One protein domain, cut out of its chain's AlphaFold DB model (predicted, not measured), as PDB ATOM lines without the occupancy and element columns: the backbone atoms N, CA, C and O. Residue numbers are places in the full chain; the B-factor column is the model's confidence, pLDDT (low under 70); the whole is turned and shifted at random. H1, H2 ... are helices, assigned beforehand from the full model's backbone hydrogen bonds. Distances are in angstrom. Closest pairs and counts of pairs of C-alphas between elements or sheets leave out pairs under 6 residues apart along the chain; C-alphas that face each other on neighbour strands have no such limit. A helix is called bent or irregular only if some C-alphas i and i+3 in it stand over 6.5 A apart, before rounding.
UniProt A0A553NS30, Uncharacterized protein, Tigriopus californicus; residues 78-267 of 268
ATOM      1  N   SER A  78      -1.080 211.282  58.841       79.44
ATOM      2  CA  SER A  78      -0.360 211.671  57.622       79.44
ATOM      3  C   SER A  78       0.230 213.079  57.724       79.44
ATOM      4  O   SER A  78       1.365 213.277  57.307       79.44
ATOM      5  N   ASN A  79      -0.479 214.032  58.336       84.31
ATOM      6  CA  ASN A  79       0.018 215.400  58.516       84.31
ATOM      7  C   ASN A  79       1.253 215.434  59.426       84.31
ATOM      8  O   ASN A  79       2.233 216.095  59.094       84.31
ATOM      9  N   ALA A  80       1.271 214.663  60.520       83.88
ATOM     10  CA  ALA A  80       2.460 214.555  61.369       83.88
ATOM     11  C   ALA A  80       3.655 213.928  60.641       83.88
ATOM     12  O   ALA A  80       4.785 214.394  60.797       83.88
ATOM     13  N   LEU A  81       3.411 212.922  59.792       83.69
ATOM     14  CA  LEU A  81       4.453 212.364  58.932       83.69
ATOM     15  C   LEU A  81       4.983 213.402  57.931       83.69
ATOM     16  O   LEU A  81       6.199 213.487  57.740       83.69
ATOM     17  N   MET A  82       4.104 214.202  57.317       87.31
ATOM     18  CA  MET A  82       4.498 215.271  56.393       87.31
ATOM     19  C   MET A  82       5.316 216.354  57.100       87.31
ATOM     20  O   MET A  82       6.405 216.680  56.630       87.31
ATOM     21  N   MET A  83       4.861 216.846  58.260       89.62
ATOM     22  CA  MET A  83       5.595 217.829  59.070       89.62
ATOM     23  C   MET A  83       6.994 217.337  59.427       89.62
ATOM     24  O   MET A  83       7.976 218.073  59.285       89.62
ATOM     25  N   TRP A  84       7.105 216.082  59.865       87.94
ATOM     26  CA  TRP A  84       8.393 215.511  60.226       87.94
ATOM     27  C   TRP A  84       9.311 215.351  59.013       87.94
ATOM     28  O   TRP A  84      10.463 215.783  59.048       87.94
ATOM     29  N   SER A  85       8.799 214.770  57.925       86.94
ATOM     30  CA  SER A  85       9.576 214.549  56.698       86.94
ATOM     31  C   SER A  85      10.084 215.871  56.129       86.94
ATOM     32  O   SER A  85      11.263 215.988  55.802       86.94
ATOM     33  N   LEU A  86       9.222 216.890  56.086       91.06
ATOM     34  CA  LEU A  86       9.595 218.235  55.664       91.06
ATOM     35  C   LEU A  86      10.680 218.830  56.565       91.06
ATOM     36  O   LEU A  86      11.674 219.345  56.064       91.06
ATOM     37  N   THR A  87      10.523 218.722  57.887       91.88
ATOM     38  CA  THR A  87      11.509 219.236  58.850       91.88
ATOM     39  C   THR A  87      12.876 218.593  58.644       91.88
ATOM     40  O   THR A  87      13.880 219.297  58.571       91.88
ATOM     41  N   VAL A  88      12.925 217.271  58.476       90.75
ATOM     42  CA  VAL A  88      14.167 216.545  58.180       90.75
ATOM     43  C   VAL A  88      14.802 217.037  56.880       90.75
ATOM     44  O   VAL A  88      15.995 217.339  56.865       90.75
ATOM     45  N   LEU A  89      14.021 217.163  55.801       89.50
ATOM     46  CA  LEU A  89      14.521 217.644  54.510       89.50
ATOM     47  C   LEU A  89      15.089 219.067  54.610       89.50
ATOM     48  O   LEU A  89      16.187 219.322  54.112       89.50
ATOM     49  N   CYS A  90      14.392 219.976  55.297       92.38
ATOM     50  CA  CYS A  90      14.860 221.341  55.535       92.38
ATOM     51  C   CYS A  90      16.153 221.373  56.365       92.38
ATOM     52  O   CYS A  90      17.074 222.115  56.025       92.38
ATOM     53  N   VAL A  91      16.265 220.546  57.412       91.38
ATOM     54  CA  VAL A  91      17.478 220.451  58.245       91.38
ATOM     55  C   VAL A  91      18.666 219.911  57.448       91.38
ATOM     56  O   VAL A  91      19.764 220.456  57.558       91.38
ATOM     57  N   ILE A  92      18.466 218.888  56.611       90.06
ATOM     58  CA  ILE A  92      19.518 218.361  55.724       90.06
ATOM     59  C   ILE A  92      19.957 219.435  54.724       90.06
ATOM     60  O   ILE A  92      21.155 219.660  54.551       90.06
ATOM     61  N   GLY A  93      19.004 220.129  54.094       90.88
ATOM     62  CA  GLY A  93      19.297 221.219  53.162       90.88
ATOM     63  C   GLY A  93      20.095 222.348  53.819       90.88
ATOM     64  O   GLY A  93      21.102 222.797  53.268       90.88
ATOM     65  N   LEU A  94      19.703 222.753  55.031       92.25
ATOM     66  CA  LEU A  94      20.425 223.740  55.830       92.25
ATOM     67  C   LEU A  94      21.845 223.265  56.162       92.25
ATOM     68  O   LEU A  94      22.799 224.023  55.980       92.25
ATOM     69  N   TYR A  95      21.995 222.016  56.609       92.38
ATOM     70  CA  TYR A  95      23.294 221.421  56.917       92.38
ATOM     71  C   TYR A  95      24.224 221.423  55.699       92.38
ATOM     72  O   TYR A  95      25.342 221.928  55.796       92.38
ATOM     73  N   GLU A  96      23.775 220.918  54.546       92.12
ATOM     74  CA  GLU A  96      24.602 220.872  53.333       92.12
ATOM     75  C   GLU A  96      24.924 222.279  52.807       92.12
ATOM     76  O   GLU A  96      26.055 222.543  52.386       92.12
ATOM     77  N   GLY A  97      23.971 223.215  52.895       93.81
ATOM     78  CA  GLY A  97      24.188 224.623  52.559       93.81
ATOM     79  C   GLY A  97      25.279 225.260  53.422       93.81
ATOM     80  O   GLY A  97      26.266 225.779  52.892       93.81
ATOM     81  N   ILE A  98      25.153 225.157  54.750       92.50
ATOM     82  CA  ILE A  98      26.140 225.673  55.710       92.50
ATOM     83  C   ILE A  98      27.490 224.989  55.516       92.50
ATOM     84  O   ILE A  98      28.511 225.670  55.456       92.50
ATOM     85  N   ARG A  99      27.517 223.659  55.382       91.75
ATOM     86  CA  ARG A  99      28.744 222.891  55.157       91.75
ATOM     87  C   ARG A  99      29.475 223.390  53.917       91.75
ATOM     88  O   ARG A  99      30.675 223.642  53.989       91.75
ATOM     89  N   LYS A 100      28.777 223.579  52.794       92.00
ATOM     90  CA  LYS A 100      29.381 224.092  51.557       92.00
ATOM     91  C   LYS A 100      29.977 225.487  51.755       92.00
ATOM     92  O   LYS A 100      31.121 225.717  51.370       92.00
ATOM     93  N   VAL A 101      29.230 226.396  52.385       93.12
ATOM     94  CA  VAL A 101      29.688 227.764  52.692       93.12
ATOM     95  C   VAL A 101      30.917 227.737  53.599       93.12
ATOM     96  O   VAL A 101      31.928 228.370  53.293       93.12
ATOM     97  N   PHE A 102      30.852 226.968  54.685       91.69
ATOM     98  CA  PHE A 102      31.923 226.824  55.661       91.69
ATOM     99  C   PHE A 102      33.195 226.260  55.027       91.69
ATOM    100  O   PHE A 102      34.266 226.827  55.217       91.69
ATOM    101  N   MET A 103      33.090 225.201  54.219       89.75
ATOM    102  CA  MET A 103      34.245 224.608  53.538       89.75
ATOM    103  C   MET A 103      34.898 225.591  52.560       89.75
ATOM    104  O   MET A 103      36.124 225.699  52.526       89.75
ATOM    105  N   SER A 104      34.108 226.360  51.803       91.38
ATOM    106  CA  SER A 104      34.655 227.411  50.937       91.38
ATOM    107  C   SER A 104      35.316 228.544  51.734       91.38
ATOM    108  O   SER A 104      36.325 229.094  51.290       91.38
ATOM    109  N   LEU A 105      34.783 228.909  52.905       91.31
ATOM    110  CA  LEU A 105      35.400 229.908  53.787       91.31
ATOM    111  C   LEU A 105      36.714 229.394  54.384       91.31
ATOM    112  O   LEU A 105      37.720 230.098  54.324       91.31
ATOM    113  N   TYR A 106      36.720 228.161  54.892       91.31
ATOM    114  CA  TYR A 106      37.882 227.511  55.495       91.31
ATOM    115  C   TYR A 106      39.060 227.403  54.516       91.31
ATOM    116  O   TYR A 106      40.192 227.719  54.870       91.31
ATOM    117  N   HIS A 107      38.795 227.045  53.256       92.38
ATOM    118  CA  HIS A 107      39.822 226.988  52.209       92.38
ATOM    119  C   HIS A 107      40.152 228.352  51.570       92.38
ATOM    120  O   HIS A 107      40.960 228.418  50.646       92.38
ATOM    121  N   GLY A 108      39.518 229.451  51.997       93.81
ATOM    122  CA  GLY A 108      39.724 230.786  51.414       93.81
ATOM    123  C   GLY A 108      39.196 230.954  49.977       93.81
ATOM    124  O   GLY A 108      39.407 231.998  49.339       93.81
ATOM    125  N   THR A 109      38.473 229.959  49.456       95.81
ATOM    126  CA  THR A 109      37.911 229.958  48.098       95.81
ATOM    127  C   THR A 109      36.538 230.620  48.019       95.81
ATOM    128  O   THR A 109      36.056 230.871  46.918       95.81
ATOM    129  N   ALA A 110      35.918 230.977  49.145       95.50
ATOM    130  CA  ALA A 110      34.612 231.630  49.171       95.50
ATOM    131  C   ALA A 110      34.612 233.002  48.476       95.50
ATOM    132  O   ALA A 110      35.486 233.848  48.694       95.50
ATOM    133  N   ARG A 111      33.577 233.247  47.669       96.62
ATOM    134  CA  ARG A 111      33.221 234.534  47.068       96.62
ATOM    135  C   ARG A 111      32.336 235.311  48.058       96.62
ATOM    136  O   ARG A 111      31.173 234.941  48.219       96.62
ATOM    137  N   PRO A 112      32.820 236.406  48.681       97.06
ATOM    138  CA  PRO A 112      32.103 237.072  49.778       97.06
ATOM    139  C   PRO A 112      30.690 237.534  49.412       97.06
ATOM    140  O   PRO A 112      29.760 237.375  50.191       97.06
ATOM    141  N   ARG A 113      30.508 238.032  48.185       97.75
ATOM    142  CA  ARG A 113      29.203 238.447  47.658       97.75
ATOM    143  C   ARG A 113      28.163 237.321  47.662       97.75
ATOM    144  O   ARG A 113      27.025 237.566  48.028       97.75
ATOM    145  N   MET A 114      28.557 236.090  47.332       97.81
ATOM    146  CA  MET A 114      27.645 234.936  47.350       97.81
ATOM    147  C   MET A 114      27.380 234.435  48.768       97.81
ATOM    148  O   MET A 114      26.293 233.949  49.046       97.81
ATOM    149  N   VAL A 115      28.345 234.594  49.680       97.75
ATOM    150  CA  VAL A 115      28.133 234.314  51.108       97.75
ATOM    151  C   VAL A 115      27.088 235.269  51.688       97.75
ATOM    152  O   VAL A 115      26.184 234.814  52.377       97.75
ATOM    153  N   ILE A 116      27.161 236.567  51.367       98.06
ATOM    154  CA  ILE A 116      26.161 237.562  51.798       98.06
ATOM    155  C   ILE A 116      24.766 237.179  51.298       98.06
ATOM    156  O   ILE A 116      23.824 237.185  52.085       98.06
ATOM    157  N   LEU A 117      24.649 236.804  50.019       98.25
ATOM    158  CA  LEU A 117      23.386 236.334  49.446       98.25
ATOM    159  C   LEU A 117      22.859 235.091  50.170       98.25
ATOM    160  O   LEU A 117      21.719 235.081  50.614       98.25
ATOM    161  N   PHE A 118      23.698 234.074  50.380       97.88
ATOM    162  CA  PHE A 118      23.284 232.879  51.117       97.88
ATOM    163  C   PHE A 118      22.783 233.210  52.532       97.88
ATOM    164  O   PHE A 118      21.758 232.691  52.960       97.88
ATOM    165  N   LEU A 119      23.478 234.094  53.253       96.38
ATOM    166  CA  LEU A 119      23.079 234.486  54.605       96.38
ATOM    167  C   LEU A 119      21.752 235.250  54.625       96.38
ATOM    168  O   LEU A 119      20.971 235.061  55.556       96.38
ATOM    169  N   SER A 120      21.468 236.079  53.616       97.31
ATOM    170  CA  SER A 120      20.213 236.833  53.584       97.31
ATOM    171  C   SER A 120      18.991 235.932  53.372       97.31
ATOM    172  O   SER A 120      17.927 236.246  53.891       97.31
ATOM    173  N   VAL A 121      19.122 234.802  52.668       96.44
ATOM    174  CA  VAL A 121      17.985 233.891  52.385       96.44
ATOM    175  C   VAL A 121      17.699 232.877  53.491       96.44
ATOM    176  O   VAL A 121      16.699 232.163  53.425       96.44
ATOM    177  N   VAL A 122      18.508 232.836  54.555       94.94
ATOM    178  CA  VAL A 122      18.262 231.936  55.694       94.94
ATOM    179  C   VAL A 122      16.901 232.213  56.339       94.94
ATOM    180  O   VAL A 122      16.174 231.269  56.647       94.94
ATOM    181  N   PHE A 123      16.532 233.488  56.514       94.62
ATOM    182  CA  PHE A 123      15.234 233.852  57.088       94.62
ATOM    183  C   PHE A 123      14.054 233.424  56.195       94.62
ATOM    184  O   PHE A 123      13.184 232.723  56.712       94.62
ATOM    185  N   PRO A 124      14.020 233.745  54.883       96.25
ATOM    186  CA  PRO A 124      12.975 233.252  53.987       96.25
ATOM    187  C   PRO A 124      12.781 231.728  54.012       96.25
ATOM    188  O   PRO A 124      11.649 231.259  54.134       96.25
ATOM    189  N   HIS A 125      13.867 230.942  53.974       96.44
ATOM    190  CA  HIS A 125      13.782 229.474  54.056       96.44
ATOM    191  C   HIS A 125      13.248 228.985  55.401       96.44
ATOM    192  O   HIS A 125      12.422 228.071  55.445       96.44
ATOM    193  N   TYR A 126      13.693 229.598  56.501       95.69
ATOM    194  CA  TYR A 126      13.179 229.291  57.835       95.69
ATOM    195  C   TYR A 126      11.680 229.592  57.940       95.69
ATOM    196  O   TYR A 126      10.917 228.756  58.422       95.69
ATOM    197  N   TYR A 127      11.251 230.760  57.457       94.50
ATOM    198  CA  TYR A 127       9.844 231.135  57.473       94.50
ATOM    199  C   TYR A 127       9.004 230.177  56.629       94.50
ATOM    200  O   TYR A 127       7.950 229.747  57.082       94.50
ATOM    201  N   ALA A 128       9.473 229.797  55.437       95.38
ATOM    202  CA  ALA A 128       8.772 228.838  54.590       95.38
ATOM    203  C   ALA A 128       8.550 227.502  55.317       95.38
ATOM    204  O   ALA A 128       7.423 227.013  55.370       95.38
ATOM    205  N   TRP A 129       9.596 226.944  55.943       96.25
ATOM    206  CA  TRP A 129       9.467 225.744  56.779       96.25
ATOM    207  C   TRP A 129       8.427 225.932  57.893       96.25
ATOM    208  O   TRP A 129       7.560 225.077  58.070       96.25
ATOM    209  N   TRP A 130       8.483 227.061  58.604       94.06
ATOM    210  CA  TRP A 130       7.541 227.380  59.675       94.06
ATOM    211  C   TRP A 130       6.096 227.477  59.167       94.06
ATOM    212  O   TRP A 130       5.188 226.933  59.792       94.06
ATOM    213  N   ALA A 131       5.867 228.114  58.019       93.25
ATOM    214  CA  ALA A 131       4.547 228.234  57.410       93.25
ATOM    215  C   ALA A 131       3.960 226.857  57.076       93.25
ATOM    216  O   ALA A 131       2.862 226.539  57.528       93.25
ATOM    217  N   TYR A 132       4.714 225.993  56.387       94.69
ATOM    218  CA  TYR A 132       4.253 224.630  56.106       94.69
ATOM    219  C   TYR A 132       3.990 223.821  57.368       94.69
ATOM    220  O   TYR A 132       3.016 223.073  57.416       94.69
ATOM    221  N   PHE A 133       4.858 223.948  58.376       92.62
ATOM    222  CA  PHE A 133       4.662 223.271  59.651       92.62
ATOM    223  C   PHE A 133       3.296 223.643  60.244       92.62
ATOM    224  O   PHE A 133       2.530 222.751  60.599       92.62
ATOM    225  N   ASN A 134       2.948 224.933  60.265       90.06
ATOM    226  CA  ASN A 134       1.643 225.386  60.753       90.06
ATOM    227  C   ASN A 134       0.486 224.949  59.847       90.06
ATOM    228  O   ASN A 134      -0.517 224.474  60.361       90.06
ATOM    229  N   TYR A 135       0.626 225.007  58.518       91.31
ATOM    230  CA  TYR A 135      -0.425 224.551  57.595       91.31
ATOM    231  C   TYR A 135      -0.816 223.091  57.831       91.31
ATOM    232  O   TYR A 135      -1.998 222.770  57.916       91.31
ATOM    233  N   TYR A 136       0.166 222.204  58.011       89.94
ATOM    234  CA  TYR A 136      -0.110 220.804  58.333       89.94
ATOM    235  C   TYR A 136      -0.597 220.593  59.772       89.94
ATOM    236  O   TYR A 136      -1.390 219.678  60.007       89.94
ATOM    237  N   ASN A 137      -0.116 221.389  60.731       87.19
ATOM    238  CA  ASN A 137      -0.535 221.296  62.130       87.19
ATOM    239  C   ASN A 137      -1.997 221.722  62.321       87.19
ATOM    240  O   ASN A 137      -2.735 221.068  63.056       87.19
ATOM    241  N   ASP A 138      -2.402 222.781  61.623       83.06
ATOM    242  CA  ASP A 138      -3.712 223.418  61.759       83.06
ATOM    243  C   ASP A 138      -4.722 222.928  60.705       83.06
ATOM    244  O   ASP A 138      -5.881 223.335  60.731       83.06
ATOM    245  N   ASP A 139      -4.297 222.047  59.788       84.31
ATOM    246  CA  ASP A 139      -5.086 221.567  58.640       84.31
ATOM    247  C   ASP A 139      -5.590 222.730  57.750       84.31
ATOM    248  O   ASP A 139      -6.680 222.690  57.175       84.31
ATOM    249  N   TYR A 140      -4.782 223.793  57.656       85.50
ATOM    250  CA  TYR A 140      -5.082 225.041  56.953       85.50
ATOM    251  C   TYR A 140      -4.207 225.184  55.704       85.50
ATOM    252  O   TYR A 140      -3.020 225.490  55.799       85.50
ATOM    253  N   PHE A 141      -4.792 224.982  54.519       87.06
ATOM    254  CA  PHE A 141      -4.045 224.907  53.252       87.06
ATOM    255  C   PHE A 141      -4.339 226.033  52.263       87.06
ATOM    256  O   PHE A 141      -3.829 225.991  51.144       87.06
ATOM    257  N   ASP A 142      -5.117 227.045  52.650       87.12
ATOM    258  CA  ASP A 142      -5.543 228.104  51.726       87.12
ATOM    259  C   ASP A 142      -4.367 228.844  51.083       87.12
ATOM    260  O   ASP A 142      -4.508 229.319  49.972       87.12
ATOM    261  N   GLN A 143      -3.224 228.938  51.768       88.50
ATOM    262  CA  GLN A 143      -2.013 229.621  51.290       88.50
ATOM    263  C   GLN A 143      -0.890 228.648  50.895       88.50
ATOM    264  O   GLN A 143       0.243 229.049  50.627       88.50
ATOM    265  N   PHE A 144      -1.181 227.344  50.866       91.12
ATOM    266  CA  PHE A 144      -0.166 226.312  50.671       91.12
ATOM    267  C   PHE A 144       0.484 226.396  49.289       91.12
ATOM    268  O   PHE A 144       1.707 226.319  49.171       91.12
ATOM    269  N   TRP A 145      -0.320 226.555  48.237       91.62
ATOM    270  CA  TRP A 145       0.185 226.600  46.864       91.62
ATOM    271  C   TRP A 145       0.977 227.870  46.589       91.62
ATOM    272  O   TRP A 145       2.012 227.810  45.922       91.62
ATOM    273  N   HIS A 146       0.523 228.992  47.147       91.00
ATOM    274  CA  HIS A 146       1.248 230.251  47.099       91.00
ATOM    275  C   HIS A 146       2.620 230.095  47.773       91.00
ATOM    276  O   HIS A 146       3.654 230.334  47.151       91.00
ATOM    277  N   GLN A 147       2.658 229.548  48.992       93.50
ATOM    278  CA  GLN A 147       3.907 229.269  49.705       93.50
ATOM    279  C   GLN A 147       4.822 228.296  48.934       93.50
ATOM    280  O   GLN A 147       6.033 228.525  48.879       93.50
ATOM    281  N   LEU A 148       4.261 227.260  48.293       94.19
ATOM    282  CA  LEU A 148       4.997 226.299  47.456       94.19
ATOM    283  C   LEU A 148       5.680 226.955  46.272       94.19
ATOM    284  O   LEU A 148       6.856 226.683  46.021       94.19
ATOM    285  N   PHE A 149       4.967 227.835  45.579       94.94
ATOM    286  CA  PHE A 149       5.517 228.581  44.462       94.94
ATOM    287  C   PHE A 149       6.771 229.363  44.883       94.94
ATOM    288  O   PHE A 149       7.836 229.139  44.305       94.94
ATOM    289  N   PHE A 150       6.675 230.175  45.944       94.62
ATOM    290  CA  PHE A 150       7.809 230.954  46.455       94.62
ATOM    291  C   PHE A 150       8.947 230.075  46.974       94.62
ATOM    292  O   PHE A 150      10.112 230.362  46.720       94.62
ATOM    293  N   THR A 151       8.655 228.971  47.667       95.62
ATOM    294  CA  THR A 151       9.709 228.065  48.150       95.62
ATOM    295  C   THR A 151      10.493 227.435  47.000       95.62
ATOM    296  O   THR A 151      11.716 227.319  47.083       95.62
ATOM    297  N   VAL A 152       9.822 227.031  45.917       95.81
ATOM    298  CA  VAL A 152      10.487 226.411  44.761       95.81
ATOM    299  C   VAL A 152      11.375 227.416  44.029       95.81
ATOM    300  O   VAL A 152      12.524 227.097  43.708       95.81
ATOM    301  N   THR A 153      10.880 228.630  43.779       96.88
ATOM    302  CA  THR A 153      11.668 229.684  43.127       96.88
ATOM    303  C   THR A 153      12.836 230.127  44.010       96.88
ATOM    304  O   THR A 153      13.970 230.191  43.532       96.88
ATOM    305  N   GLU A 154      12.614 230.313  45.311       97.00
ATOM    306  CA  GLU A 154      13.659 230.654  46.285       97.00
ATOM    307  C   GLU A 154      14.754 229.576  46.351       97.00
ATOM    308  O   GLU A 154      15.954 229.875  46.333       97.00
ATOM    309  N   MET A 155      14.366 228.296  46.343       96.56
ATOM    310  CA  MET A 155      15.306 227.175  46.304       96.56
ATOM    311  C   MET A 155      16.158 227.197  45.028       96.56
ATOM    312  O   MET A 155      17.374 227.021  45.098       96.56
ATOM    313  N   ALA A 156      15.562 227.465  43.861       97.31
ATOM    314  CA  ALA A 156      16.302 227.558  42.600       97.31
ATOM    315  C   ALA A 156      17.340 228.700  42.611       97.31
ATOM    316  O   ALA A 156      18.482 228.517  42.164       97.31
ATOM    317  N   SER A 157      16.973 229.857  43.170       97.75
ATOM    318  CA  SER A 157      17.886 230.988  43.379       97.75
ATOM    319  C   SER A 157      19.033 230.604  44.322       97.75
ATOM    320  O   SER A 157      20.211 230.724  43.966       97.75
ATOM    321  N   THR A 158      18.701 230.011  45.470       97.94
ATOM    322  CA  THR A 158      19.658 229.585  46.502       97.94
ATOM    323  C   THR A 158      20.655 228.551  45.978       97.94
ATOM    324  O   THR A 158      21.863 228.684  46.188       97.94
ATOM    325  N   LEU A 159      20.192 227.543  45.234       97.69
ATOM    326  CA  LEU A 159      21.061 226.545  44.604       97.69
ATOM    327  C   LEU A 159      22.014 227.188  43.589       97.69
ATOM    328  O   LEU A 159      23.190 226.815  43.511       97.69
ATOM    329  N   THR A 160      21.543 228.192  42.847       97.88
ATOM    330  CA  THR A 160      22.384 228.944  41.909       97.88
ATOM    331  C   THR A 160      23.456 229.743  42.653       97.88
ATOM    332  O   THR A 160      24.629 229.663  42.271       97.88
ATOM    333  N   VAL A 161      23.103 230.430  43.746       98.19
ATOM    334  CA  VAL A 161      24.045 231.144  44.632       98.19
ATOM    335  C   VAL A 161      25.093 230.189  45.204       98.19
ATOM    336  O   VAL A 161      26.292 230.445  45.083       98.19
ATOM    337  N   LEU A 162      24.672 229.044  45.745       97.25
ATOM    338  CA  LEU A 162      25.577 228.019  46.264       97.25
ATOM    339  C   LEU A 162      26.499 227.463  45.170       97.25
ATOM    340  O   LEU A 162      27.680 227.229  45.425       97.25
ATOM    341  N   SER A 163      26.022 227.306  43.931       96.62
ATOM    342  CA  SER A 163      26.868 226.900  42.794       96.62
ATOM    343  C   SER A 163      27.942 227.934  42.428       96.62
ATOM    344  O   SER A 163      28.912 227.606  41.748       96.62
ATOM    345  N   LEU A 164      27.766 229.186  42.856       97.12
ATOM    346  CA  LEU A 164      28.673 230.304  42.618       97.12
ATOM    347  C   LEU A 164      29.481 230.679  43.864       97.12
ATOM    348  O   LEU A 164      30.226 231.656  43.825       97.12
ATOM    349  N   ILE A 165      29.364 229.949  44.970       96.69
ATOM    350  CA  ILE A 165      30.033 230.352  46.209       96.69
ATOM    351  C   ILE A 165      31.552 230.222  46.129       96.69
ATOM    352  O   ILE A 165      32.267 231.017  46.731       96.69
ATOM    353  N   ASP A 166      32.053 229.265  45.350       94.25
ATOM    354  CA  ASP A 166      33.482 229.057  45.162       94.25
ATOM    355  C   ASP A 166      34.028 229.957  44.039       94.25
ATOM    356  O   ASP A 166      33.446 230.064  42.955       94.25
ATOM    357  N   LYS A 167      35.172 230.603  44.279       93.69
ATOM    358  CA  LYS A 167      35.872 231.453  43.306       93.69
ATOM    359  C   LYS A 167      36.302 230.695  42.048       93.69
ATOM    360  O   LYS A 167      36.361 231.321  40.993       93.69
ATOM    361  N   SER A 168      36.567 229.391  42.146       91.81
ATOM    362  CA  SER A 168      36.866 228.519  40.997       91.81
ATOM    363  C   SER A 168      35.669 228.352  40.057       91.81
ATOM    364  O   SER A 168      35.839 228.108  38.864       91.81
ATOM    365  N   SER A 169      34.447 228.533  40.568       93.25
ATOM    366  CA  SER A 169      33.235 228.454  39.762       93.25
ATOM    367  C   SER A 169      33.061 229.719  38.926       93.25
ATOM    368  O   SER A 169      32.990 230.842  39.446       93.25
ATOM    369  N   VAL A 170      32.957 229.522  37.610       92.31
ATOM    370  CA  VAL A 170      32.784 230.604  36.638       92.31
ATOM    371  C   VAL A 170      31.413 231.254  36.820       92.31
ATOM    372  O   VAL A 170      30.368 230.603  36.705       92.31
ATOM    373  N   VAL A 171      31.424 232.563  37.077       93.94
ATOM    374  CA  VAL A 171      30.222 233.398  37.009       93.94
ATOM    375  C   VAL A 171      29.878 233.594  35.541       93.94
ATOM    376  O   VAL A 171      30.728 233.981  34.740       93.94
ATOM    377  N   THR A 172      28.632 233.306  35.181       95.00
ATOM    378  CA  THR A 172      28.129 233.510  33.822       95.00
ATOM    379  C   THR A 172      26.935 234.458  33.861       95.00
ATOM    380  O   THR A 172      26.173 234.402  34.831       95.00
ATOM    381  N   PRO A 173      26.725 235.277  32.810       95.25
ATOM    382  CA  PRO A 173      25.564 236.161  32.714       95.25
ATOM    383  C   PRO A 173      24.235 235.426  32.916       95.25
ATOM    384  O   PRO A 173      23.341 235.930  33.586       95.25
ATOM    385  N   ARG A 174      24.129 234.191  32.414       95.31
ATOM    386  CA  ARG A 174      22.930 233.363  32.558       95.31
ATOM    387  C   ARG A 174      22.645 232.980  34.012       95.31
ATOM    388  O   ARG A 174      21.515 233.125  34.458       95.31
ATOM    389  N   LYS A 175      23.656 232.546  34.777       96.25
ATOM    390  CA  LYS A 175      23.475 232.231  36.207       96.25
ATOM    391  C   LYS A 175      23.104 233.475  37.019       96.25
ATOM    392  O   LYS A 175      22.242 233.390  37.883       96.25
ATOM    393  N   THR A 176      23.717 234.627  36.730       96.44
ATOM    394  CA  THR A 176      23.342 235.887  37.394       96.44
ATOM    395  C   THR A 176      21.928 236.324  37.023       96.44
ATOM    396  O   THR A 176      21.201 236.785  37.894       96.44
ATOM    397  N   LEU A 177      21.512 236.127  35.766       96.31
ATOM    398  CA  LEU A 177      20.154 236.436  35.321       96.31
ATOM    399  C   LEU A 177      19.105 235.569  36.003       96.31
ATOM    400  O   LEU A 177      18.085 236.111  36.390       96.31
ATOM    401  N   VAL A 178      19.355 234.273  36.216       97.50
ATOM    402  CA  VAL A 178      18.427 233.409  36.971       97.50
ATOM    403  C   VAL A 178      18.146 233.988  38.360       97.50
ATOM    404  O   VAL A 178      16.984 234.129  38.733       97.50
ATOM    405  N   ILE A 179      19.196 234.374  39.093       98.31
ATOM    406  CA  ILE A 179      19.058 234.956  40.436       98.31
ATOM    407  C   ILE A 179      18.274 236.278  40.369       98.31
ATOM    408  O   ILE A 179      17.321 236.468  41.120       98.31
ATOM    409  N   ILE A 180      18.628 237.161  39.428       98.19
ATOM    410  CA  ILE A 180      17.960 238.460  39.248       98.19
ATOM    411  C   ILE A 180      16.485 238.279  38.875       98.19
ATOM    412  O   ILE A 180      15.635 238.968  39.421       98.19
ATOM    413  N   SER A 181      16.163 237.368  37.958       98.06
ATOM    414  CA  SER A 181      14.792 237.133  37.507       98.06
ATOM    415  C   SER A 181      13.893 236.642  38.634       98.06
ATOM    416  O   SER A 181      12.776 237.132  38.763       98.06
ATOM    417  N   ILE A 182      14.375 235.712  39.461       98.31
ATOM    418  CA  ILE A 182      13.619 235.222  40.619       98.31
ATOM    419  C   ILE A 182      13.419 236.349  41.640       98.31
ATOM    420  O   ILE A 182      12.294 236.577  42.072       98.31
ATOM    421  N   ALA A 183      14.467 237.117  41.944       98.19
ATOM    422  CA  ALA A 183      14.365 238.257  42.852       98.19
ATOM    423  C   ALA A 183      13.369 239.319  42.354       98.19
ATOM    424  O   ALA A 183      12.535 239.801  43.111       98.19
ATOM    425  N   VAL A 184      13.406 239.667  41.062       98.12
ATOM    426  CA  VAL A 184      12.456 240.618  40.462       98.12
ATOM    427  C   VAL A 184      11.026 240.086  40.537       98.12
ATOM    428  O   VAL A 184      10.122 240.841  40.882       98.12
ATOM    429  N   LEU A 185      10.815 238.798  40.249       97.50
ATOM    430  CA  LEU A 185       9.514 238.153  40.411       97.50
ATOM    431  C   LEU A 185       9.001 238.298  41.849       97.50
ATOM    432  O   LEU A 185       7.858 238.705  42.037       97.50
ATOM    433  N   HIS A 186       9.833 238.005  42.851       97.00
ATOM    434  CA  HIS A 186       9.435 238.112  44.252       97.00
ATOM    435  C   HIS A 186       9.158 239.557  44.677       97.00
ATOM    436  O   HIS A 186       8.150 239.802  45.335       97.00
ATOM    437  N   ILE A 187       9.971 240.527  44.246       96.81
ATOM    438  CA  ILE A 187       9.746 241.960  44.512       96.81
ATOM    439  C   ILE A 187       8.401 242.411  43.937       96.81
ATOM    440  O   ILE A 187       7.636 243.095  44.612       96.81
ATOM    441  N   VAL A 188       8.097 242.029  42.692       95.19
ATOM    442  CA  VAL A 188       6.835 242.403  42.037       95.19
ATOM    443  C   VAL A 188       5.649 241.717  42.712       95.19
ATOM    444  O   VAL A 188       4.649 242.374  42.989       95.19
ATOM    445  N   ALA A 189       5.756 240.421  43.006       93.38
ATOM    446  CA  ALA A 189       4.675 239.663  43.622       93.38
ATOM    447  C   ALA A 189       4.391 240.123  45.062       93.38
ATOM    448  O   ALA A 189       3.249 240.438  45.379       93.38
ATOM    449  N   SER A 190       5.419 240.251  45.906       90.00
ATOM    450  CA  SER A 190       5.271 240.749  47.283       90.00
ATOM    451  C   SER A 190       4.839 242.216  47.332       90.00
ATOM    452  O   SER A 190       4.042 242.590  48.190       90.00
ATOM    453  N   GLY A 191       5.326 243.037  46.396       89.69
ATOM    454  CA  GLY A 191       4.908 244.425  46.220       89.69
ATOM    455  C   GLY A 191       3.430 244.562  45.860       89.69
ATOM    456  O   GLY A 191       2.772 245.471  46.356       89.69
ATOM    457  N   TRP A 192       2.913 243.670  45.014       88.81
ATOM    458  CA  TRP A 192       1.497 243.649  44.642       88.81
ATOM    459  C   TRP A 192       0.591 243.130  45.760       88.81
ATOM    460  O   TRP A 192      -0.538 243.591  45.879       88.81
ATOM    461  N   ASP A 193       1.082 242.172  46.542       83.38
ATOM    462  CA  ASP A 193       0.339 241.547  47.630       83.38
ATOM    463  C   ASP A 193       0.405 242.396  48.915       83.38
ATOM    464  O   ASP A 193      -0.246 243.431  49.033       83.38
ATOM    465  N   GLN A 194       1.220 241.993  49.888       85.88
ATOM    466  CA  GLN A 194       1.165 242.535  51.248       85.88
ATOM    467  C   GLN A 194       2.165 243.668  51.529       85.88
ATOM    468  O   GLN A 194       1.935 244.479  52.427       85.88
ATOM    469  N   PHE A 195       3.262 243.783  50.769       90.88
ATOM    470  CA  PHE A 195       4.374 244.668  51.140       90.88
ATOM    471  C   PHE A 195       4.000 246.156  51.095       90.88
ATOM    472  O   PHE A 195       4.345 246.916  52.001       90.88
ATOM    473  N   VAL A 196       3.303 246.601  50.042       90.94
ATOM    474  CA  VAL A 196       2.937 248.019  49.892       90.94
ATOM    475  C   VAL A 196       1.961 248.445  50.986       90.94
ATOM    476  O   VAL A 196       2.152 249.501  51.588       90.94
ATOM    477  N   GLU A 197       0.951 247.628  51.270       91.44
ATOM    478  CA  GLU A 197      -0.054 247.909  52.299       91.44
ATOM    479  C   GLU A 197       0.583 247.896  53.694       91.44
ATOM    480  O   GLU A 197       0.551 248.890  54.424       91.44
ATOM    481  N   ASN A 198       1.282 246.813  54.034       91.12
ATOM    482  CA  ASN A 198       1.815 246.651  55.377       91.12
ATOM    483  C   ASN A 198       2.951 247.629  55.681       91.12
ATOM    484  O   ASN A 198       2.963 248.235  56.752       91.12
ATOM    485  N   VAL A 199       3.909 247.784  54.760       91.75
ATOM    486  CA  VAL A 199       5.158 248.515  55.017       91.75
ATOM    487  C   VAL A 199       5.074 249.962  54.545       91.75
ATOM    488  O   VAL A 199       5.379 250.872  55.316       91.75
ATOM    489  N   LEU A 200       4.682 250.200  53.288       91.50
ATOM    490  CA  LEU A 200       4.720 251.553  52.718       91.50
ATOM    491  C   LEU A 200       3.541 252.412  53.179       91.50
ATOM    492  O   LEU A 200       3.732 253.597  53.446       91.50
ATOM    493  N   ARG A 201       2.343 251.827  53.296       92.31
ATOM    494  CA  ARG A 201       1.166 252.514  53.851       92.31
ATOM    495  C   ARG A 201       1.078 252.433  55.374       92.31
ATOM    496  O   ARG A 201       0.274 253.150  55.957       92.31
ATOM    497  N   GLN A 202       1.934 251.625  56.011       90.44
ATOM    498  CA  GLN A 202       1.947 251.399  57.462       90.44
ATOM    499  C   GLN A 202       0.609 250.867  58.001       90.44
ATOM    500  O   GLN A 202       0.239 251.140  59.141       90.44
ATOM    501  N   GLU A 203      -0.123 250.108  57.183       93.12
ATOM    502  CA  GLU A 203      -1.414 249.519  57.562       93.12
ATOM    503  C   GLU A 203      -1.231 248.180  58.304       93.12
ATOM    504  O   GLU A 203      -2.155 247.692  58.956       93.12
ATOM    505  N   GLY A 204      -0.028 247.600  58.248       89.31
ATOM    506  CA  GLY A 204       0.299 246.313  58.852       89.31
ATOM    507  C   GLY A 204       0.676 246.407  60.330       89.31
ATOM    508  O   GLY A 204       1.296 247.363  60.799       89.31
ATOM    509  N   MET A 205       0.375 245.349  61.077       93.38
ATOM    510  CA  MET A 205       0.920 245.150  62.418       93.38
ATOM    511  C   MET A 205       2.436 244.917  62.371       93.38
ATOM    512  O   MET A 205       2.981 244.437  61.377       93.38
ATOM    513  N   LEU A 206       3.128 245.162  63.490       89.38
ATOM    514  CA  LEU A 206       4.592 245.048  63.570       89.38
ATOM    515  C   LEU A 206       5.136 243.711  63.032       89.38
ATOM    516  O   LEU A 206       6.135 243.699  62.322       89.38
ATOM    517  N   HIS A 207       4.485 242.587  63.337       86.25
ATOM    518  CA  HIS A 207       4.945 241.278  62.862       86.25
ATOM    519  C   HIS A 207       4.795 241.105  61.341       86.25
ATOM    520  O   HIS A 207       5.640 240.455  60.732       86.25
ATOM    521  N   GLN A 208       3.768 241.703  60.729       88.69
ATOM    522  CA  GLN A 208       3.575 241.707  59.275       88.69
ATOM    523  C   GLN A 208       4.652 242.566  58.611       88.69
ATOM    524  O   GLN A 208       5.312 242.107  57.686       88.69
ATOM    525  N   ILE A 209       4.931 243.752  59.164       90.31
ATOM    526  CA  ILE A 209       6.005 244.636  58.684       90.31
ATOM    527  C   ILE A 209       7.366 243.933  58.751       90.31
ATOM    528  O   ILE A 209       8.114 243.933  57.775       90.31
ATOM    529  N   LEU A 210       7.703 243.320  59.890       88.75
ATOM    530  CA  LEU A 210       8.990 242.641  60.069       88.75
ATOM    531  C   LEU A 210       9.145 241.437  59.139       88.75
ATOM    532  O   LEU A 210      10.227 241.232  58.588       88.75
ATOM    533  N   ARG A 211       8.073 240.663  58.941       91.44
ATOM    534  CA  ARG A 211       8.049 239.561  57.978       91.44
ATOM    535  C   ARG A 211       8.286 240.074  56.556       91.44
ATOM    536  O   ARG A 211       9.161 239.557  55.871       91.44
ATOM    537  N   ASP A 212       7.552 241.101  56.139       93.44
ATOM    538  CA  ASP A 212       7.593 241.624  54.770       93.44
ATOM    539  C   ASP A 212       8.956 242.258  54.451       93.44
ATOM    540  O   ASP A 212       9.510 242.047  53.371       93.44
ATOM    541  N   LEU A 213       9.568 242.948  55.420       93.69
ATOM    542  CA  LEU A 213      10.962 243.397  55.324       93.69
ATOM    543  C   LEU A 213      11.945 242.222  55.254       93.69
ATOM    544  O   LEU A 213      12.903 242.266  54.481       93.69
ATOM    545  N   GLY A 214      11.700 241.175  56.045       93.19
ATOM    546  CA  GLY A 214      12.495 239.951  56.062       93.19
ATOM    547  C   GLY A 214      12.505 239.198  54.730       93.19
ATOM    548  O   GLY A 214      13.472 238.490  54.467       93.19
ATOM    549  N   PHE A 215      11.496 239.387  53.876       94.12
ATOM    550  CA  PHE A 215      11.471 238.861  52.507       94.12
ATOM    551  C   PHE A 215      12.037 239.839  51.474       94.12
ATOM    552  O   PHE A 215      12.916 239.477  50.694       94.12
ATOM    553  N   MET A 216      11.611 241.103  51.521       96.75
ATOM    554  CA  MET A 216      11.994 242.100  50.518       96.75
ATOM    555  C   MET A 216      13.495 242.421  50.540       96.75
ATOM    556  O   MET A 216      14.112 242.604  49.492       96.75
ATOM    557  N   ILE A 217      14.116 242.503  51.724       96.81
ATOM    558  CA  ILE A 217      15.547 242.830  51.834       96.81
ATOM    559  C   ILE A 217      16.419 241.766  51.138       96.81
ATOM    560  O   ILE A 217      17.264 242.151  50.321       96.81
ATOM    561  N   PRO A 218      16.247 240.453  51.401       97.81
ATOM    562  CA  PRO A 218      16.927 239.408  50.644       97.81
ATOM    563  C   PRO A 218      16.737 239.517  49.132       97.81
ATOM    564  O   PRO A 218      17.739 239.445  48.416       97.81
ATOM    565  N   ASP A 219      15.521 239.757  48.637       98.12
ATOM    566  CA  ASP A 219      15.278 239.871  47.194       98.12
ATOM    567  C   ASP A 219      15.996 241.080  46.579       98.12
ATOM    568  O   ASP A 219      16.653 240.968  45.542       98.12
ATOM    569  N   LEU A 220      15.979 242.237  47.249       98.25
ATOM    570  CA  LEU A 220      16.731 243.414  46.805       98.25
ATOM    571  C   LEU A 220      18.239 243.131  46.730       98.25
ATOM    572  O   LEU A 220      18.906 243.556  45.781       98.25
ATOM    573  N   LEU A 221      18.783 242.372  47.686       98.44
ATOM    574  CA  LEU A 221      20.176 241.923  47.649       98.44
ATOM    575  C   LEU A 221      20.429 240.951  46.486       98.44
ATOM    576  O   LEU A 221      21.428 241.113  45.780       98.44
ATOM    577  N   HIS A 222      19.525 239.995  46.249       98.31
ATOM    578  CA  HIS A 222      19.597 239.018  45.151       98.31
ATOM    579  C   HIS A 222      19.429 239.655  43.771       98.31
ATOM    580  O   HIS A 222      19.954 239.140  42.789       98.31
ATOM    581  N   MET A 223      18.795 240.818  43.675       97.81
ATOM    582  CA  MET A 223      18.818 241.626  42.462       97.81
ATOM    583  C   MET A 223      20.146 242.395  42.334       97.81
ATOM    584  O   MET A 223      20.800 242.370  41.287       97.81
ATOM    585  N   TRP A 224      20.570 243.078  43.400       98.19
ATOM    586  CA  TRP A 224      21.678 244.034  43.351       98.19
ATOM    587  C   TRP A 224      23.063 243.385  43.241       98.19
ATOM    588  O   TRP A 224      23.882 243.791  42.416       98.19
ATOM    589  N   ILE A 225      23.363 242.373  44.055       98.12
ATOM    590  CA  ILE A 225      24.705 241.775  44.110       98.12
ATOM    591  C   ILE A 225      25.061 241.025  42.811       98.12
ATOM    592  O   ILE A 225      26.162 241.245  42.296       98.12
ATOM    593  N   PRO A 226      24.189 240.189  42.218       97.12
ATOM    594  CA  PRO A 226      24.474 239.575  40.920       97.12
ATOM    595  C   PRO A 226      24.578 240.598  39.785       97.12
ATOM    596  O   PRO A 226      25.359 240.394  38.855       97.12
ATOM    597  N   TRP A 227      23.865 241.728  39.871       96.19
ATOM    598  CA  TRP A 227      24.068 242.848  38.952       96.19
ATOM    599  C   TRP A 227      25.477 243.449  39.080       96.19
ATOM    600  O   TRP A 227      26.125 243.714  38.065       96.19
ATOM    601  N   LEU A 228      26.003 243.601  40.302       96.19
ATOM    602  CA  LEU A 228      27.395 244.022  40.511       96.19
ATOM    603  C   LEU A 228      28.398 243.017  39.927       96.19
ATOM    604  O   LEU A 228      29.373 243.432  39.305       96.19
ATOM    605  N   GLU A 229      28.155 241.710  40.061       95.56
ATOM    606  CA  GLU A 229      28.983 240.686  39.406       95.56
ATOM    607  C   GLU A 229      28.973 240.835  37.879       95.56
ATOM    608  O   GLU A 229      30.028 240.804  37.242       95.56
ATOM    609  N   LEU A 230      27.797 241.055  37.285       94.75
ATOM    610  CA  LEU A 230      27.663 241.290  35.849       94.75
ATOM    611  C   LEU A 230      28.412 242.555  35.408       94.75
ATOM    612  O   LEU A 230      29.131 242.531  34.406       94.75
ATOM    613  N   ARG A 231      28.295 243.643  36.176       95.25
ATOM    614  CA  ARG A 231      29.006 244.901  35.924       95.25
ATOM    615  C   ARG A 231      30.522 244.715  35.978       95.25
ATOM    616  O   ARG A 231      31.212 245.171  35.068       95.25
ATOM    617  N   ASP A 232      31.039 244.025  36.991       94.44
ATOM    618  CA  ASP A 232      32.477 243.783  37.138       94.44
ATOM    619  C   ASP A 232      33.016 242.907  35.998       94.44
ATOM    620  O   ASP A 232      34.099 243.162  35.462       94.44
ATOM    621  N   MET A 233      32.252 241.897  35.565       94.06
ATOM    622  CA  MET A 233      32.589 241.112  34.373       94.06
ATOM    623  C   MET A 233      32.654 241.985  33.114       94.06
ATOM    624  O   MET A 233      33.569 241.827  32.302       94.06
ATOM    625  N   ALA A 234      31.705 242.908  32.955       94.56
ATOM    626  CA  ALA A 234      31.617 243.786  31.793       94.56
ATOM    627  C   ALA A 234      32.816 244.738  31.738       94.56
ATOM    628  O   ALA A 234      33.473 244.864  30.704       94.56
ATOM    629  N   GLN A 235      33.183 245.302  32.892       95.12
ATOM    630  CA  GLN A 235      34.367 246.145  33.051       95.12
ATOM    631  C   GLN A 235      35.661 245.399  32.706       95.12
ATOM    632  O   GLN A 235      36.474 245.920  31.943       95.12
ATOM    633  N   ARG A 236      35.839 244.159  33.186       94.00
ATOM    634  CA  ARG A 236      37.018 243.335  32.847       94.00
ATOM    635  C   ARG A 236      37.127 243.056  31.348       94.00
ATOM    636  O   ARG A 236      38.231 243.004  30.819       94.00
ATOM    637  N   ARG A 237      35.990 242.897  30.666       93.81
ATOM    638  CA  ARG A 237      35.917 242.686  29.211       93.81
ATOM    639  C   ARG A 237      35.875 243.985  28.400       93.81
ATOM    640  O   ARG A 237      35.870 243.913  27.178       93.81
ATOM    641  N   ARG A 238      35.864 245.150  29.060       94.81
ATOM    642  CA  ARG A 238      35.745 246.485  28.447       94.81
ATOM    643  C   ARG A 238      34.534 246.617  27.519       94.81
ATOM    644  O   ARG A 238      34.608 247.257  26.474       94.81
ATOM    645  N   VAL A 239      33.414 246.021  27.915       95.00
ATOM    646  CA  VAL A 239      32.134 246.119  27.203       95.00
ATOM    647  C   VAL A 239      31.033 246.612  28.145       95.00
ATOM    648  O   VAL A 239      31.127 246.403  29.354       95.00
ATOM    649  N   PRO A 240      29.977 247.255  27.628       92.12
ATOM    650  CA  PRO A 240      28.745 247.491  28.375       92.12
ATOM    651  C   PRO A 240      28.135 246.188  28.936       92.12
ATOM    652  O   PRO A 240      28.171 245.168  28.243       92.12
ATOM    653  N   PRO A 241      27.520 246.196  30.141       89.19
ATOM    654  CA  PRO A 241      26.870 245.010  30.717       89.19
ATOM    655  C   PRO A 241      25.791 244.391  29.823       89.19
ATOM    656  O   PRO A 241      25.653 243.171  29.787       89.19
ATOM    657  N   SER A 242      25.074 245.214  29.051       89.69
ATOM    658  CA  SER A 242      24.060 244.761  28.092       89.69
ATOM    659  C   SER A 242      24.626 243.834  27.016       89.69
ATOM    660  O   SER A 242      23.939 242.913  26.600       89.69
ATOM    661  N   HIS A 243      25.886 244.009  26.606       91.94
ATOM    662  CA  HIS A 243      26.531 243.143  25.614       91.94
ATOM    663  C   HIS A 243      26.976 241.788  26.182       91.94
ATOM    664  O   HIS A 243      27.342 240.898  25.416       91.94
ATOM    665  N   LEU A 244      26.974 241.610  27.509       92.38
ATOM    666  CA  LEU A 244      27.225 240.300  28.115       92.38
ATOM    667  C   LEU A 244      25.994 239.399  28.094       92.38
ATOM    668  O   LEU A 244      26.132 238.178  28.154       92.38
ATOM    669  N   ILE A 245      24.808 240.000  28.059       94.00
ATOM    670  CA  ILE A 245      23.542 239.285  28.051       94.00
ATOM    671  C   ILE A 245      23.138 239.069  26.599       94.00
ATOM    672  O   ILE A 245      22.976 240.019  25.835       94.00
ATOM    673  N   LYS A 246      22.945 237.810  26.212       94.06
ATOM    674  CA  LYS A 246      22.378 237.513  24.902       94.06
ATOM    675  C   LYS A 246      20.901 237.893  24.872       94.06
ATOM    676  O   LYS A 246      20.189 237.720  25.859       94.06
ATOM    677  N   THR A 247      20.416 238.316  23.708       94.25
ATOM    678  CA  THR A 247      19.001 238.655  23.503       94.25
ATOM    679  C   THR A 247      18.066 237.495  23.860       94.25
ATOM    680  O   THR A 247      17.038 237.726  24.483       94.25
ATOM    681  N   GLU A 248      18.448 236.252  23.542       95.12
ATOM    682  CA  GLU A 248      17.688 235.042  23.902       95.12
ATOM    683  C   GLU A 248      17.531 234.873  25.423       95.12
ATOM    684  O   GLU A 248      16.430 234.611  25.905       95.12
ATOM    685  N   ASP A 249      18.608 235.096  26.184       94.31
ATOM    686  CA  ASP A 249      18.604 234.973  27.643       94.31
ATOM    687  C   ASP A 249      17.765 236.091  28.279       94.31
ATOM    688  O   ASP A 249      17.025 235.844  29.229       94.31
ATOM    689  N   PHE A 250      17.849 237.312  27.738       94.88
ATOM    690  CA  PHE A 250      17.048 238.443  28.206       94.88
ATOM    691  C   PHE A 250      15.552 238.228  27.957       94.88
ATOM    692  O   PHE A 250      14.759 238.352  28.884       94.88
ATOM    693  N   ILE A 251      15.166 237.853  26.731       96.06
ATOM    694  CA  ILE A 251      13.766 237.563  26.394       96.06
ATOM    695  C   ILE A 251      13.249 236.413  27.264       96.06
ATOM    696  O   ILE A 251      12.167 236.525  27.835       96.06
ATOM    697  N   GLY A 252      14.031 235.339  27.415       96.50
ATOM    698  CA  GLY A 252      13.673 234.210  28.271       96.50
ATOM    699  C   GLY A 252      13.447 234.625  29.726       96.50
ATOM    700  O   GLY A 252      12.448 234.235  30.323       96.50
ATOM    701  N   ALA A 253      14.326 235.467  30.275       96.19
ATOM    702  CA  ALA A 253      14.185 236.028  31.616       96.19
ATOM    703  C   ALA A 253      12.915 236.883  31.764       96.19
ATOM    704  O   ALA A 253      12.170 236.710  32.726       96.19
ATOM    705  N   THR A 254      12.632 237.777  30.812       96.12
ATOM    706  CA  THR A 254      11.431 238.627  30.844       96.12
ATOM    707  C   THR A 254      10.148 237.806  30.741       96.12
ATOM    708  O   THR A 254       9.219 238.025  31.517       96.12
ATOM    709  N   VAL A 255      10.099 236.838  29.822       97.19
ATOM    710  CA  VAL A 255       8.948 235.938  29.663       97.19
ATOM    711  C   VAL A 255       8.746 235.097  30.919       97.19
ATOM    712  O   VAL A 255       7.614 234.966  31.376       97.19
ATOM    713  N   PHE A 256       9.825 234.575  31.511       96.94
ATOM    714  CA  PHE A 256       9.753 233.845  32.773       96.94
ATOM    715  C   PHE A 256       9.129 234.699  33.880       96.94
ATOM    716  O   PHE A 256       8.154 234.263  34.477       96.94
ATOM    717  N   VAL A 257       9.635 235.917  34.115       97.19
ATOM    718  CA  VAL A 257       9.099 236.805  35.163       97.19
ATOM    719  C   VAL A 257       7.622 237.106  34.918       97.19
ATOM    720  O   VAL A 257       6.822 236.997  35.841       97.19
ATOM    721  N   ALA A 258       7.243 237.427  33.678       96.25
ATOM    722  CA  ALA A 258       5.857 237.734  33.336       96.25
ATOM    723  C   ALA A 258       4.923 236.535  33.568       96.25
ATOM    724  O   ALA A 258       3.894 236.675  34.224       96.25
ATOM    725  N   LEU A 259       5.279 235.346  33.070       96.12
ATOM    726  CA  LEU A 259       4.455 234.145  33.228       96.12
ATOM    727  C   LEU A 259       4.399 233.677  34.683       96.12
ATOM    728  O   LEU A 259       3.330 233.314  35.164       96.12
ATOM    729  N   ALA A 260       5.526 233.704  35.390       95.19
ATOM    730  CA  ALA A 260       5.593 233.321  36.791       95.19
ATOM    731  C   ALA A 260       4.774 234.280  37.668       95.19
ATOM    732  O   ALA A 260       4.069 233.831  38.567       95.19
ATOM    733  N   TRP A 261       4.782 235.582  37.365       94.56
ATOM    734  CA  TRP A 261       3.928 236.547  38.053       94.56
ATOM    735  C   TRP A 261       2.443 236.308  37.759       94.56
ATOM    736  O   TRP A 261       1.640 236.285  38.685       94.56
ATOM    737  N   MET A 262       2.077 236.026  36.504       93.50
ATOM    738  CA  MET A 262       0.703 235.641  36.157       93.50
ATOM    739  C   MET A 262       0.252 234.377  36.896       93.50
ATOM    740  O   MET A 262      -0.874 234.324  37.374       93.50
ATOM    741  N   ILE A 263       1.123 233.372  37.021       93.00
ATOM    742  CA  ILE A 263       0.849 232.169  37.816       93.00
ATOM    743  C   ILE A 263       0.630 232.547  39.284       93.00
ATOM    744  O   ILE A 263      -0.353 232.112  39.873       93.00
ATOM    745  N   CYS A 264       1.489 233.396  39.850       91.44
ATOM    746  CA  CYS A 264       1.362 233.873  41.225       91.44
ATOM    747  C   CYS A 264       0.009 234.563  41.482       91.44
ATOM    748  O   CYS A 264      -0.619 234.301  42.500       91.44
ATOM    749  N   LEU A 265      -0.498 235.357  40.532       90.69
ATOM    750  CA  LEU A 265      -1.820 235.997  40.631       90.69
ATOM    751  C   LEU A 265      -3.001 235.011  40.549       90.69
ATOM    752  O   LEU A 265      -4.108 235.338  40.975       90.69
ATOM    753  N   LEU A 266      -2.795 233.836  39.952       89.88
ATOM    754  CA  LEU A 266      -3.832 232.815  39.772       89.88
ATOM    755  C   LEU A 266      -3.849 231.783  40.902       89.88
ATOM    756  O   LEU A 266      -4.888 231.171  41.152       89.88
ATOM    757  N   ILE A 267      -2.708 231.571  41.558       87.06
ATOM    758  CA  ILE A 267      -2.588 230.673  42.701       87.06
ATOM    759  C   ILE A 267      -3.095 231.413  43.943       87.06
ATOM    760  O   ILE A 267      -2.480 232.384  44.380       87.06
TER     761      ILE A 267
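AT A GLANCE: This is residues 78 to 267 of the 268 residues of an uncharacterized protein of Tigriopus californicus (UniProt A0A553NS30). Long helices H3, H4, H5, H6 and H8 form an up-and-down bundle, each running against the one before it, with H4 and H5 in its middle. H1 packs along H3 on one side, H8 covers H5 on another, short H2 fits between H4 and H6, and tiny H7 sits at one end. The printed part has 190 residues, with eight named helices, H1 to H8 in order, and no named strand: all helix. It is compact, with a radius of gyration of the C-alphas of 17.8 A and spans of 56 by 39 by 30 A.

IN THESE COORDINATES: Find C-alpha 78 at (-0.360, 211.671, 57.622); from there H1 runs 41.4 A to residue 106. Next come H2, residues 112 to 120, H3, 122 to 138, and H4, 144 to 163, 28.2 A long. H5, 173 to 200, spans 32.7 A; it is irregular, C-alphas 193 and 196 being 7.3 A apart, with a kink of 67 degrees near residue 194. H6, 206 to 236, spans 44.7 A, then H7, 241 to 244, and H8, 247 to 266, ending at C-alpha (-3.832, 232.815, 39.772).

HOW THE PARTS SIT: Start at the hubs, H4 and H6, near each other. H4 touches H3, a hairpin (C-alphas of Ala 128 and Thr 151 closest, 6.6 A), and H5, another (Ser 157 and Ile 179, 5.1 A). H6 touches H5, also a hairpin (Ile 180 and Met 223, 4.6 A), H2 (Ser 120 and Pro 218, 5.1 A) and H7 (Ala 234 and Pro 241, 5.0 A). H8 touches H5, the same way at a shallow tilt of 32 degrees (Leu 185 and Val 257, 5.4 A). With residues 79 to 90 alone, H1 touches H3 (Asn 79 and Tyr 136, 5.4 A). Every O i to N i+4 pair is within hydrogen-bond range in H1, H2, H3, H4 and H8, 21 of 24 in H5 and 25 of 27 in H6; H7 is too short for one.

THE WHOLE: The C-alphas farthest apart, of Ser 78 and Arg 238, are 58.0 A apart. The printed part has no cut and no long link, and no printed residue is under 70.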